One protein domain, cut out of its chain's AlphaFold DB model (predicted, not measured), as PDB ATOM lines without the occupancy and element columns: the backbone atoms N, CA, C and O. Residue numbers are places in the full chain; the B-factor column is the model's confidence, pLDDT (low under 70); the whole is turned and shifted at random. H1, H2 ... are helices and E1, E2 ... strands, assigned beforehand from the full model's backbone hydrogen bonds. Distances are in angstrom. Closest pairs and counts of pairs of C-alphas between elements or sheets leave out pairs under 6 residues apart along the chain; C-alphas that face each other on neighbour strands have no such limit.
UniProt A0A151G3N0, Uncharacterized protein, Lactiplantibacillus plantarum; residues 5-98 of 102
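AT A GLANCE: This is residues 5 to 98 of the 102 residues of an uncharacterized protein of Lactiplantibacillus plantarum (UniProt A0A151G3N0). An elongated model has a small sheet of two parallel strands, E1 and E2, in its middle, with a cluster of three helices, H3, H4 and H5, towards one end and a loose pair of helices, H1 and H2, side by side at the other. In the cluster H3 and H4 fold back on each other as a hairpin, H5 crosses H3 about perpendicular to it and meets H4 with its first residues, 79 to 82, while a long link without a named element leads from H2 to the sheet. The printed part has 94 residues with five named helices and two named strands, in the order H1 H2 E1 H3 H4 H5 E2, and the class is mostly helix. It is only just compact, close to loose, with a radius of gyration of the C-alphas of 14.5 A and spans of 42 by 21 by 20 A.

HOW THE PARTS SIT: Begin at the sheet, where E1, residues 48 to 51, and E2, residues 94 to 97, are parallel neighbours at 31 degrees. Look there for N 97 and O 50, 3.0 A apart, and N 50 and O 95, 3.2 A apart, both within hydrogen-bond range. Next find H3, residues 52 to 62, whose closest C-alpha to E2 is that of Arg 52, 5.8 A from that of Ile 96. H5, residues 79 to 90, comes closest to E1 at the C-alphas of Ala 88 and Met 48, 6.2 A apart. Between these strands along the chain, H3, H4, residues 68 to 74, and H5 complete a strand-helix-strand unit, two parallel neighbour strands with helices between. H3 and H4 touch as a helical hairpin at a shallow tilt of 23 degrees, opposite ways, closest at the C-alphas of Val 61 and Lys 68, 6.2 A apart. H5 touches H3 with residues 82 to 86 alone, about perpendicular at 89 degrees, closest at the C-alphas of Ile 86 and Ile 58, 6.8 A apart. It touches H4 with residues 79 to 82 alone, about perpendicular at 74 degrees, closest at the C-alphas of Asn 79 and Ser 72, 6.0 A apart. The packing of these helices is mostly crossed, but only just: one of the three touching pairs is at a shallow tilt. Away from them, H1, residues 6 to 20, and H2, residues 28 to 35, are close but not clearly touching, closest at the C-alphas of Ala 9 and Leu 34, 7.5 A apart. They run opposite ways at a shallow tilt of 17 degrees. H1 is apart from H3, H4 and H5, and so is H2. In H1, H3, H4 and H5 every O i to N i+4 pair is within hydrogen-bond range; in H2 it is 3 of 4.

IN THESE COORDINATES: Find C-alpha 48 at (16.269, 45.091, -15.784), where E1 begins; E1 and E2 are each 9.9 A long. H1 begins at C-alpha 6, (21.808, 51.716, -7.628), and runs 20.8 A; E2 ends at C-alpha 97, (14.733, 53.471, -9.892). H5 measures 16.2 A, H3 15.2 A, H2 10.1 A and H4 9.9 A.

THE WHOLE: The C-alphas farthest apart are those of Arg 19 and Lys 65, at 42.6 A. The printed part has no cut; the link from H2 to E1, residues 36 to 47, is long. Mean pLDDT of the printed part is 81.1, with residues 5 to 8, 35 and 37 to 46 under 70.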
ATOM      1  N   ASN A   5      22.152  54.896  -4.796       53.62
ATOM      2  CA  ASN A   5      21.695  53.623  -4.257       53.62
ATOM      3  C   ASN A   5      21.794  52.469  -5.271       53.62
ATOM      4  O   ASN A   5      22.014  51.335  -4.852       53.62
ATOM      5  N   TRP A   6      21.710  52.739  -6.581       58.75
ATOM      6  CA  TRP A   6      21.808  51.716  -7.628       58.75
ATOM      7  C   TRP A   6      23.188  51.076  -7.684       58.75
ATOM      8  O   TRP A   6      23.293  49.854  -7.681       58.75
ATOM      9  N   SER A   7      24.241  51.896  -7.618       64.25
ATOM     10  CA  SER A   7      25.616  51.386  -7.577       64.25
ATOM     11  C   SER A   7      25.805  50.377  -6.435       64.25
ATOM     12  O   SER A   7      26.381  49.315  -6.638       64.25
ATOM     13  N   LYS A   8      25.202  50.632  -5.263       69.94
ATOM     14  CA  LYS A   8      25.274  49.723  -4.109       69.94
ATOM     15  C   LYS A   8      24.439  48.455  -4.285       69.94
ATOM     16  O   LYS A   8      24.915  47.383  -3.934       69.94
ATOM     17  N   ALA A   9      23.209  48.554  -4.790       70.56
ATOM     18  CA  ALA A   9      22.358  47.382  -5.011       70.56
ATOM     19  C   ALA A   9      22.950  46.450  -6.080       70.56
ATOM     20  O   ALA A   9      23.049  45.247  -5.843       70.56
ATOM     21  N   LEU A  10      23.443  47.006  -7.194       71.25
ATOM     22  CA  LEU A  10      24.195  46.257  -8.204       71.25
ATOM     23  C   LEU A  10      25.454  45.627  -7.645       71.25
ATOM     24  O   LEU A  10      25.727  44.467  -7.918       71.25
ATOM     25  N   GLU A  11      26.233  46.380  -6.871       76.25
ATOM     26  CA  GLU A  11      27.454  45.855  -6.273       76.25
ATOM     27  C   GLU A  11      27.145  44.657  -5.365       76.25
ATOM     28  O   GLU A  11      27.884  43.674  -5.367       76.25
ATOM     29  N   VAL A  12      26.034  44.700  -4.621       79.06
ATOM     30  CA  VAL A  12      25.581  43.568  -3.803       79.06
ATOM     31  C   VAL A  12      25.121  42.398  -4.679       79.06
ATOM     32  O   VAL A  12      25.522  41.270  -4.394       79.06
ATOM     33  N   ILE A  13      24.344  42.638  -5.741       78.12
ATOM     34  CA  ILE A  13      23.903  41.596  -6.687       78.12
ATOM     35  C   ILE A  13      25.116  40.926  -7.343       78.12
ATOM     36  O   ILE A  13      25.301  39.724  -7.177       78.12
ATOM     37  N   HIS A  14      26.016  41.693  -7.962       78.94
ATOM     38  CA  HIS A  14      27.219  41.168  -8.612       78.94
ATOM     39  C   HIS A  14      28.133  40.413  -7.640       78.94
ATOM     40  O   HIS A  14      28.698  39.381  -8.001       78.94
ATOM     41  N   LYS A  15      28.287  40.882  -6.391       83.06
ATOM     42  CA  LYS A  15      29.062  40.156  -5.366       83.06
ATOM     43  C   LYS A  15      28.434  38.811  -5.018       83.06
ATOM     44  O   LYS A  15      29.169  37.863  -4.741       83.06
ATOM     45  N   LEU A  16      27.106  38.728  -4.992       84.25
ATOM     46  CA  LEU A  16      26.399  37.478  -4.733       84.25
ATOM     47  C   LEU A  16      26.506  36.532  -5.930       84.25
ATOM     48  O   LEU A  16      26.905  35.391  -5.732       84.25
ATOM     49  N   GLU A  17      26.289  37.004  -7.156       80.50
ATOM     50  CA  GLU A  17      26.480  36.188  -8.365       80.50
ATOM     51  C   GLU A  17      27.912  35.676  -8.490       80.50
ATOM     52  O   GLU A  17      28.126  34.489  -8.697       80.50
ATOM     53  N   THR A  18      28.908  36.535  -8.258       83.19
ATOM     54  CA  THR A  18      30.326  36.136  -8.297       83.19
ATOM     55  C   THR A  18      30.641  35.074  -7.242       83.19
ATOM     56  O   THR A  18      31.457  34.185  -7.473       83.19
ATOM     57  N   ARG A  19      30.012  35.156  -6.062       86.69
ATOM     58  CA  ARG A  19      30.262  34.225  -4.953       86.69
ATOM     59  C   ARG A  19      29.531  32.892  -5.113       86.69
ATOM     60  O   ARG A  19      30.069  31.873  -4.693       86.69
ATOM     61  N   TYR A  20      28.316  32.905  -5.651       82.94
ATOM     62  CA  TYR A  20      27.425  31.741  -5.698       82.94
ATOM     63  C   TYR A  20      27.232  31.184  -7.121       82.94
ATOM     64  O   TYR A  20      26.546  30.181  -7.310       82.94
ATOM     65  N   GLY A  21      27.832  31.809  -8.135       76.75
ATOM     66  CA  GLY A  21      27.737  31.449  -9.554       76.75
ATOM     67  C   GLY A  21      26.412  31.842 -10.219       76.75
ATOM     68  O   GLY A  21      26.401  32.183 -11.395       76.75
ATOM     69  N   SER A  22      25.307  31.817  -9.472       75.69
ATOM     70  CA  SER A  22      23.970  32.249  -9.893       75.69
ATOM     71  C   SER A  22      23.217  32.831  -8.697       75.69
ATOM     72  O   SER A  22      23.444  32.403  -7.560       75.69
ATOM     73  N   MET A  23      22.283  33.756  -8.946       76.88
ATOM     74  CA  MET A  23      21.344  34.215  -7.915       76.88
ATOM     75  C   MET A  23      20.439  33.096  -7.390       76.88
ATOM     76  O   MET A  23      20.035  33.152  -6.233       76.88
ATOM     77  N   ASP A  24      20.213  32.038  -8.173       76.38
ATOM     78  CA  ASP A  24      19.430  30.869  -7.743       76.38
ATOM     79  C   ASP A  24      20.132  30.068  -6.633       76.38
ATOM     80  O   ASP A  24      19.495  29.358  -5.860       76.38
ATOM     81  N   ASN A  25      21.457  30.206  -6.525       82.12
ATOM     82  CA  ASN A  25      22.272  29.544  -5.508       82.12
ATOM     83  C   ASN A  25      22.443  30.402  -4.242       82.12
ATOM     84  O   ASN A  25      23.134  30.000  -3.300       82.12
ATOM     85  N   VAL A  26      21.875  31.613  -4.219       81.00
ATOM     86  CA  VAL A  26      22.017  32.541  -3.096       81.00
ATOM     87  C   VAL A  26      21.043  32.152  -1.979       81.00
ATOM     88  O   VAL A  26      19.849  32.009  -2.226       81.00
ATOM     89  N   PRO A  27      21.505  32.050  -0.718       84.19
ATOM     90  CA  PRO A  27      20.624  31.747   0.405       84.19
ATOM     91  C   PRO A  27      19.494  32.774   0.568       84.19
ATOM     92  O   PRO A  27      19.746  33.985   0.543       84.19
ATOM     93  N   GLU A  28      18.277  32.310   0.868       78.06
ATOM     94  CA  GLU A  28      17.090  33.165   1.057       78.06
ATOM     95  C   GLU A  28      17.309  34.297   2.073       78.06
ATOM     96  O   GLU A  28      16.824  35.409   1.887       78.06
ATOM     97  N   SER A  29      18.108  34.070   3.119       80.62
ATOM     98  CA  SER A  29      18.438  35.099   4.117       80.62
ATOM     99  C   SER A  29      19.210  36.295   3.538       80.62
ATOM    100  O   SER A  29      19.102  37.415   4.046       80.62
ATOM    101  N   LYS A  30      19.987  36.091   2.466       78.88
ATOM    102  CA  LYS A  30      20.694  37.151   1.730       78.88
ATOM    103  C   LYS A  30      19.767  37.835   0.730       78.88
ATOM    104  O   LYS A  30      19.793  39.064   0.650       78.88
ATOM    105  N   LEU A  31      18.911  37.066   0.058       74.38
ATOM    106  CA  LEU A  31      17.879  37.589  -0.839       74.38
ATOM    107  C   LEU A  31      16.890  38.491  -0.087       74.38
ATOM    108  O   LEU A  31      16.624  39.612  -0.511       74.38
ATOM    109  N   ALA A  32      16.437  38.075   1.097       74.19
ATOM    110  CA  ALA A  32      15.529  38.845   1.946       74.19
ATOM    111  C   ALA A  32      16.085  40.227   2.330       74.19
ATOM    112  O   ALA A  32      15.322  41.176   2.498       74.19
ATOM    113  N   ASN A  33      17.407  40.375   2.461       73.75
ATOM    114  CA  ASN A  33      18.020  41.676   2.735       73.75
ATOM    115  C   ASN A  33      18.086  42.576   1.495       73.75
ATOM    116  O   ASN A  33      17.970  43.791   1.633       73.75
ATOM    117  N   LEU A  34      18.212  42.000   0.299       71.75
ATOM    118  CA  LEU A  34      18.087  42.733  -0.961       71.75
ATOM    119  C   LEU A  34      16.636  43.142  -1.247       71.75
ATOM    120  O   LEU A  34      16.412  44.268  -1.667       71.75
ATOM    121  N   HIS A  35      15.643  42.303  -0.938       69.25
ATOM    122  CA  HIS A  35      14.220  42.658  -1.067       69.25
ATOM    123  C   HIS A  35      13.779  43.812  -0.156       69.25
ATOM    124  O   HIS A  35      12.774  44.464  -0.421       69.25
ATOM    125  N   LYS A  36      14.530  44.093   0.917       70.06
ATOM    126  CA  LYS A  36      14.319  45.284   1.756       70.06
ATOM    127  C   LYS A  36      14.822  46.571   1.092       70.06
ATOM    128  O   LYS A  36      14.503  47.655   1.580       70.06
ATOM    129  N   MET A  37      15.616  46.484   0.021       68.38
ATOM    130  CA  MET A  37      16.031  47.660  -0.739       68.38
ATOM    131  C   MET A  37      14.857  48.175  -1.586       68.38
ATOM    132  O   MET A  37      14.164  47.376  -2.223       68.38
ATOM    133  N   PRO A  38      14.625  49.499  -1.632       58.44
ATOM    134  CA  PRO A  38      13.541  50.067  -2.424       58.44
ATOM    135  C   PRO A  38      13.632  49.633  -3.891       58.44
ATOM    136  O   PRO A  38      14.653  49.836  -4.540       58.44
ATOM    137  N   GLY A  39      12.546  49.051  -4.404       59.47
ATOM    138  CA  GLY A  39      12.388  48.741  -5.824       59.47
ATOM    139  C   GLY A  39      12.707  47.305  -6.249       59.47
ATOM    140  O   GLY A  39      12.322  46.966  -7.361       59.47
ATOM    141  N   ILE A  40      13.323  46.453  -5.416       62.91
ATOM    142  CA  ILE A  40      13.703  45.071  -5.790       62.91
ATOM    143  C   ILE A  40      12.571  44.076  -5.484       62.91
ATOM    144  O   ILE A  40      12.282  43.793  -4.320       62.91
ATOM    145  N   LYS A  41      11.936  43.520  -6.527       60.84
ATOM    146  CA  LYS A  41      10.792  42.595  -6.382       60.84
ATOM    147  C   LYS A  41      11.132  41.106  -6.487       60.84
ATOM    148  O   LYS A  41      10.594  40.335  -5.702       60.84
ATOM    149  N   ALA A  42      12.017  40.703  -7.391       61.47
ATOM    150  CA  ALA A  42      12.572  39.345  -7.479       61.47
ATOM    151  C   ALA A  42      14.106  39.441  -7.495       61.47
ATOM    152  O   ALA A  42      14.620  40.550  -7.659       61.47
ATOM    153  N   ILE A  43      14.839  38.329  -7.301       58.28
ATOM    154  CA  ILE A  43      16.303  38.285  -7.493       58.28
ATOM    155  C   ILE A  43      16.771  36.987  -8.220       58.28
ATOM    156  O   ILE A  43      17.111  36.007  -7.584       58.28
ATOM    157  N   SER A  44      16.791  36.990  -9.557       60.78
ATOM    158  CA  SER A  44      17.319  36.013 -10.531       60.78
ATOM    159  C   SER A  44      18.236  36.730 -11.540       60.78
ATOM    160  O   SER A  44      17.907  37.851 -11.906       60.78
ATOM    161  N   GLY A  45      19.299  36.113 -12.055       56.25
ATOM    162  CA  GLY A  45      20.458  36.797 -12.673       56.25
ATOM    163  C   GLY A  45      20.306  37.700 -13.918       56.25
ATOM    164  O   GLY A  45      21.307  38.035 -14.532       56.25
ATOM    165  N   ASP A  46      19.106  38.159 -14.277       64.88
ATOM    166  CA  ASP A  46      18.842  39.091 -15.383       64.88
ATOM    167  C   ASP A  46      17.911  40.247 -14.944       64.88
ATOM    168  O   ASP A  46      16.784  40.370 -15.433       64.88
ATOM    169  N   TYR A  47      18.333  41.100 -14.000       72.25
ATOM    170  CA  TYR A  47      17.530  42.272 -13.601       72.25
ATOM    171  C   TYR A  47      17.566  43.389 -14.622       72.25
ATOM    172  O   TYR A  47      18.632  43.878 -14.996       72.25
ATOM    173  N   MET A  48      16.384  43.889 -14.974       81.56
ATOM    174  CA  MET A  48      16.269  45.091 -15.784       81.56
ATOM    175  C   MET A  48      16.047  46.346 -14.945       81.56
ATOM    176  O   MET A  48      15.106  46.419 -14.153       81.56
ATOM    177  N   GLU A  49      16.883  47.358 -15.192       81.44
ATOM    178  CA  GLU A  49      16.641  48.727 -14.738       81.44
ATOM    179  C   GLU A  49      15.458  49.340 -15.480       81.44
ATOM    180  O   GLU A  49      15.454  49.422 -16.720       81.44
ATOM    181  N   ILE A  50      14.480  49.807 -14.707       86.44
ATOM    182  CA  ILE A  50      13.346  50.579 -15.201       86.44
ATOM    183  C   ILE A  50      13.152  51.775 -14.266       86.44
ATOM    184  O   ILE A  50      12.909  51.595 -13.078       86.44
ATOM    185  N   THR A  51      13.227  53.007 -14.771       86.06
ATOM    186  CA  THR A  51      12.922  54.179 -13.929       86.06
ATOM    187  C   THR A  51      11.429  54.249 -13.600       86.06
ATOM    188  O   THR A  51      10.603  53.631 -14.274       86.06
ATOM    189  N   ARG A  52      11.031  55.024 -12.588       83.88
ATOM    190  CA  ARG A  52       9.624  55.205 -12.202       83.88
ATOM    191  C   ARG A  52       8.784  55.698 -13.379       83.88
ATOM    192  O   ARG A  52       7.716  55.135 -13.635       83.88
ATOM    193  N   THR A  53       9.274  56.692 -14.118       88.81
ATOM    194  CA  THR A  53       8.606  57.199 -15.324       88.81
ATOM    195  C   THR A  53       8.492  56.124 -16.400       88.81
ATOM    196  O   THR A  53       7.405  55.922 -16.945       88.81
ATOM    197  N   GLN A  54       9.568  55.376 -16.665       91.75
ATOM    198  CA  GLN A  54       9.533  54.269 -17.626       91.75
ATOM    199  C   GLN A  54       8.520  53.201 -17.205       91.75
ATOM    200  O   GLN A  54       7.708  52.775 -18.020       91.75
ATOM    201  N   TYR A  55       8.522  52.805 -15.932       90.69
ATOM    202  CA  TYR A  55       7.625  51.788 -15.393       90.69
ATOM    203  C   TYR A  55       6.163  52.199 -15.549       90.69
ATOM    204  O   TYR A  55       5.356  51.413 -16.040       90.69
ATOM    205  N   ASN A  56       5.822  53.438 -15.193       91.69
ATOM    206  CA  ASN A  56       4.461  53.949 -15.336       91.69
ATOM    207  C   ASN A  56       4.014  53.957 -16.805       91.69
ATOM    208  O   ASN A  56       2.914  53.500 -17.115       91.69
ATOM    209  N   ALA A  57       4.877  54.408 -17.716       93.12
ATOM    210  CA  ALA A  57       4.580  54.438 -19.145       93.12
ATOM    211  C   ALA A  57       4.438  53.024 -19.745       93.12
ATOM    212  O   ALA A  57       3.532  52.769 -20.539       93.12
ATOM    213  N   ILE A  58       5.288  52.078 -19.334       92.94
ATOM    214  CA  ILE A  58       5.201  50.670 -19.746       92.94
ATOM    215  C   ILE A  58       3.933  50.021 -19.188       92.94
ATOM    216  O   ILE A  58       3.248  49.299 -19.911       92.94
ATOM    217  N   LYS A  59       3.557  50.325 -17.943       93.06
ATOM    218  CA  LYS A  59       2.331  49.811 -17.330       93.06
ATOM    219  C   LYS A  59       1.086  50.217 -18.122       93.06
ATOM    220  O   LYS A  59       0.214  49.384 -18.341       93.06
ATOM    221  N   LEU A  60       1.030  51.450 -18.632       94.75
ATOM    222  CA  LEU A  60      -0.060  51.891 -19.515       94.75
ATOM    223  C   LEU A  60      -0.131  51.081 -20.817       94.75
ATOM    224  O   LEU A  60      -1.225  50.840 -21.324       94.75
ATOM    225  N   VAL A  61       1.014  50.642 -21.348       93.12
ATOM    226  CA  VAL A  61       1.060  49.752 -22.520       93.12
ATOM    227  C   VAL A  61       0.520  48.371 -22.181       93.12
ATOM    228  O   VAL A  61      -0.307  47.844 -22.921       93.12
ATOM    229  N   MET A  62       0.961  47.798 -21.063       91.69
ATOM    230  CA  MET A  62       0.515  46.479 -20.606       91.69
ATOM    231  C   MET A  62      -0.987  46.454 -20.294       91.69
ATOM    232  O   MET A  62      -1.665  45.482 -20.603       91.69
ATOM    233  N   GLU A  63      -1.530  47.545 -19.747       94.00
ATOM    234  CA  GLU A  63      -2.966  47.719 -19.487       94.00
ATOM    235  C   GLU A  63      -3.789  48.012 -20.762       94.00
ATOM    236  O   GLU A  63      -4.997  48.224 -20.676       94.00
ATOM    237  N   GLY A  64      -3.160  48.080 -21.944       91.69
ATOM    238  CA  GLY A  64      -3.824  48.393 -23.215       91.69
ATOM    239  C   GLY A  64      -4.281  49.850 -23.357       91.69
ATOM    240  O   GLY A  64      -4.954  50.198 -24.325       91.69
ATOM    241  N   LYS A  65      -3.909  50.723 -22.414       93.44
ATOM    242  CA  LYS A  65      -4.290  52.145 -22.376       93.44
ATOM    243  C   LYS A  65      -3.403  53.026 -23.256       93.44
ATOM    244  O   LYS A  65      -3.787  54.149 -23.576       93.44
ATOM    245  N   GLN A  66      -2.224  52.539 -23.645       91.50
ATOM    246  CA  GLN A  66      -1.291  53.255 -24.513       91.50
ATOM    247  C   GLN A  66      -0.639  52.323 -25.543       91.50
ATOM    248  O   GLN A  66      -0.261  51.196 -25.245       91.50
ATOM    249  N   GLY A  67      -0.479  52.792 -26.784       91.50
ATOM    250  CA  GLY A  67       0.179  52.017 -27.838       91.50
ATOM    251  C   GLY A  67       1.707  52.017 -27.716       91.50
ATOM    252  O   GLY A  67       2.304  53.057 -27.428       91.50
ATOM    253  N   LYS A  68       2.351  50.885 -28.039       89.38
ATOM    254  CA  LYS A  68       3.823  50.721 -28.007       89.38
ATOM    255  C   LYS A  68       4.568  51.829 -28.759       89.38
ATOM    256  O   LYS A  68       5.500  52.410 -28.219       89.38
ATOM    257  N   THR A  69       4.112  52.189 -29.961       88.88
ATOM    258  CA  THR A  69       4.734  53.235 -30.795       88.88
ATOM    259  C   THR A  69       4.725  54.612 -30.130       88.88
ATOM    260  O   THR A  69       5.682  55.373 -30.266       88.88
ATOM    261  N   ARG A  70       3.654  54.945 -29.399       90.25
ATOM    262  CA  ARG A  70       3.549  56.217 -28.677       90.25
ATOM    263  C   ARG A  70       4.501  56.231 -27.482       90.25
ATOM    264  O   ARG A  70       5.314  57.142 -27.377       90.25
ATOM    265  N   THR A  71       4.474  55.179 -26.667       90.75
ATOM    266  CA  THR A  71       5.376  55.020 -25.515       90.75
ATOM    267  C   THR A  71       6.847  54.997 -25.932       90.75
ATOM    268  O   THR A  71       7.685  55.600 -25.273       90.75
ATOM    269  N   SER A  72       7.167  54.358 -27.058       89.75
ATOM    270  CA  SER A  72       8.512  54.313 -27.648       89.75
ATOM    271  C   SER A  72       9.040  55.719 -27.934       89.75
ATOM    272  O   SER A  72      10.163  56.055 -27.556       89.75
ATOM    273  N   ARG A  73       8.209  56.574 -28.542       90.69
ATOM    274  CA  ARG A  73       8.558  57.973 -28.820       90.69
ATOM    275  C   ARG A  73       8.704  58.800 -27.546       90.69
ATOM    276  O   ARG A  73       9.681  59.532 -27.429       90.69
ATOM    277  N   GLU A  74       7.769  58.670 -26.605       90.94
ATOM    278  CA  GLU A  74       7.787  59.405 -25.330       90.94
ATOM    279  C   GLU A  74       9.032  59.066 -24.498       90.94
ATOM    280  O   GLU A  74       9.698  59.962 -23.984       90.94
ATOM    281  N   LEU A  75       9.402  57.785 -24.444       90.62
ATOM    282  CA  LEU A  75      10.593  57.316 -23.738       90.62
ATOM    283  C   LEU A  75      11.888  57.459 -24.556       90.62
ATOM    284  O   LEU A  75      12.953  57.138 -24.043       90.62
ATOM    285  N   LYS A  76      11.826  57.928 -25.811       93.12
ATOM    286  CA  LYS A  76      12.976  58.045 -26.731       93.12
ATOM    287  C   LYS A  76      13.757  56.732 -26.912       93.12
ATOM    288  O   LYS A  76      14.977  56.731 -27.075       93.12
ATOM    289  N   HIS A  77      13.049  55.607 -26.929       92.19
ATOM    290  CA  HIS A  77      13.617  54.267 -27.085       92.19
ATOM    291  C   HIS A  77      12.867  53.475 -28.154       92.19
ATOM    292  O   HIS A  77      11.728  53.786 -28.469       92.19
ATOM    293  N   ASN A  78      13.480  52.441 -28.733       90.50
ATOM    294  CA  ASN A  78      12.836  51.623 -29.768       90.50
ATOM    295  C   ASN A  78      11.871  50.566 -29.181       90.50
ATOM    296  O   ASN A  78      11.865  50.297 -27.980       90.50
ATOM    297  N   ASN A  79      11.067  49.930 -30.041       89.56
ATOM    298  CA  ASN A  79      10.114  48.895 -29.615       89.56
ATOM    299  C   ASN A  79      10.800  47.671 -28.981       89.56
ATOM    300  O   ASN A  79      10.281  47.124 -28.017       89.56
ATOM    301  N   VAL A  80      11.994  47.286 -29.448       92.00
ATOM    302  CA  VAL A  80      12.761  46.163 -28.872       92.00
ATOM    303  C   VAL A  80      13.158  46.444 -27.417       92.00
ATOM    304  O   VAL A  80      13.097  45.559 -26.565       92.00
ATOM    305  N   TRP A  81      13.549  47.681 -27.110       93.19
ATOM    306  CA  TRP A  81      13.865  48.131 -25.755       93.19
ATOM    307  C   TRP A  81      12.638  48.049 -24.840       93.19
ATOM    308  O   TRP A  81      12.770  47.627 -23.689       93.19
ATOM    309  N   LEU A  82      11.457  48.397 -25.366       92.56
ATOM    310  CA  LEU A  82      10.175  48.282 -24.667       92.56
ATOM    311  C   LEU A  82       9.801  46.822 -24.412       92.56
ATOM    312  O   LEU A  82       9.476  46.474 -23.282       92.56
ATOM    313  N   ASP A  83       9.899  45.964 -25.427       92.56
ATOM    314  CA  ASP A  83       9.540  44.546 -25.323       92.56
ATOM    315  C   ASP A  83      10.398  43.817 -24.280       92.56
ATOM    316  O   ASP A  83       9.874  43.041 -23.482       92.56
ATOM    317  N   ARG A  84      11.701  44.123 -24.207       90.81
ATOM    318  CA  ARG A  84      12.592  43.577 -23.165       90.81
ATOM    319  C   ARG A  84      12.152  43.960 -21.752       90.81
ATOM    320  O   ARG A  84      12.260  43.145 -20.844       90.81
ATOM    321  N   ARG A  85      11.647  45.180 -21.567       91.44
ATOM    322  CA  ARG A  85      11.212  45.691 -20.258       91.44
ATOM    323  C   ARG A  85       9.827  45.212 -19.871       91.44
ATOM    324  O   ARG A  85       9.615  44.910 -18.707       91.44
ATOM    325  N   ILE A  86       8.921  45.079 -20.836       92.25
ATOM    326  CA  ILE A  86       7.640  44.390 -20.634       92.25
ATOM    327  C   ILE A  86       7.915  42.961 -20.162       92.25
ATOM    328  O   ILE A  86       7.425  42.574 -19.109       92.25
ATOM    329  N   ARG A  87       8.796  42.230 -20.857       91.06
ATOM    330  CA  ARG A  87       9.200  40.877 -20.459       91.06
ATOM    331  C   ARG A  87       9.816  40.837 -19.058       91.06
ATOM    332  O   ARG A  87       9.486  39.955 -18.279       91.06
ATOM    333  N   ALA A  88      10.674  41.798 -18.717       87.38
ATOM    334  CA  ALA A  88      11.230  41.904 -17.370       87.38
ATOM    335  C   ALA A  88      10.143  42.131 -16.305       87.38
ATOM    336  O   ALA A  88      10.238  41.571 -15.217       87.38
ATOM    337  N   ILE A  89       9.099  42.911 -16.609       87.38
ATOM    338  CA  ILE A  89       7.956  43.112 -15.708       87.38
ATOM    339  C   ILE A  89       7.112  41.838 -15.591       87.38
ATOM    340  O   ILE A  89       6.806  41.439 -14.469       87.38
ATOM    341  N   ASP A  90       6.796  41.175 -16.707       86.38
ATOM    342  CA  ASP A  90       6.033  39.917 -16.730       86.38
ATOM    343  C   ASP A  90       6.743  38.801 -15.951       86.38
ATOM    344  O   ASP A  90       6.118  38.065 -15.189       86.38
ATOM    345  N   GLU A  91       8.068  38.701 -16.087       83.88
ATOM    346  CA  GLU A  91       8.893  37.731 -15.358       83.88
ATOM    347  C   GLU A  91       9.218  38.182 -13.916       83.88
ATOM    348  O   GLU A  91       9.909  37.467 -13.193       83.88
ATOM    349  N   ASN A  92       8.750  39.361 -13.480       76.38
ATOM    350  CA  ASN A  92       9.135  40.034 -12.228       76.38
ATOM    351  C   ASN A  92      10.652  40.279 -12.058       76.38
ATOM    352  O   ASN A  92      11.109  40.621 -10.969       76.38
ATOM    353  N   LYS A  93      11.433  40.190 -13.137       81.88
ATOM    354  CA  LYS A  93      12.890  40.396 -13.185       81.88
ATOM    355  C   LYS A  93      13.267  41.853 -13.436       81.88
ATOM    356  O   LYS A  93      14.031  42.192 -14.340       81.88
ATOM    357  N   TYR A  94      12.699  42.753 -12.650       79.75
ATOM    358  CA  TYR A  94      12.953  44.182 -12.771       79.75
ATOM    359  C   TYR A  94      13.051  44.830 -11.400       79.75
ATOM    360  O   TYR A  94      12.604  44.282 -10.388       79.75
ATOM    361  N   TYR A  95      13.612  46.029 -11.380       74.81
ATOM    362  CA  TYR A  95      13.548  46.893 -10.216       74.81
ATOM    363  C   TYR A  95      13.329  48.341 -10.659       74.81
ATOM    364  O   TYR A  95      13.677  48.726 -11.778       74.81
ATOM    365  N   ILE A  96      12.682  49.119  -9.791       78.88
ATOM    366  CA  ILE A  96      12.301  50.501 -10.093       78.88
ATOM    367  C   ILE A  96      13.324  51.468  -9.499       78.88
ATOM    368  O   ILE A  96      13.522  51.466  -8.283       78.88
ATOM    369  N   THR A  97      13.929  52.316 -10.332       73.94
ATOM    370  CA  THR A  97      14.733  53.471  -9.892       73.94
ATOM    371  C   THR A  97      13.936  54.766  -9.946       73.94
ATOM    372  O   THR A  97      12.976  54.888 -10.700       73.94
ATOM    373  N   GLU A  98      14.315  55.751  -9.137       76.12
ATOM    374  CA  GLU A  98      13.801  57.112  -9.299       76.12
ATOM    375  C   GLU A  98      14.442  57.760 -10.534       76.12
ATOM    376  O   GLU A  98      15.578  57.440 -10.895       76.12
TER     377      GLU A  98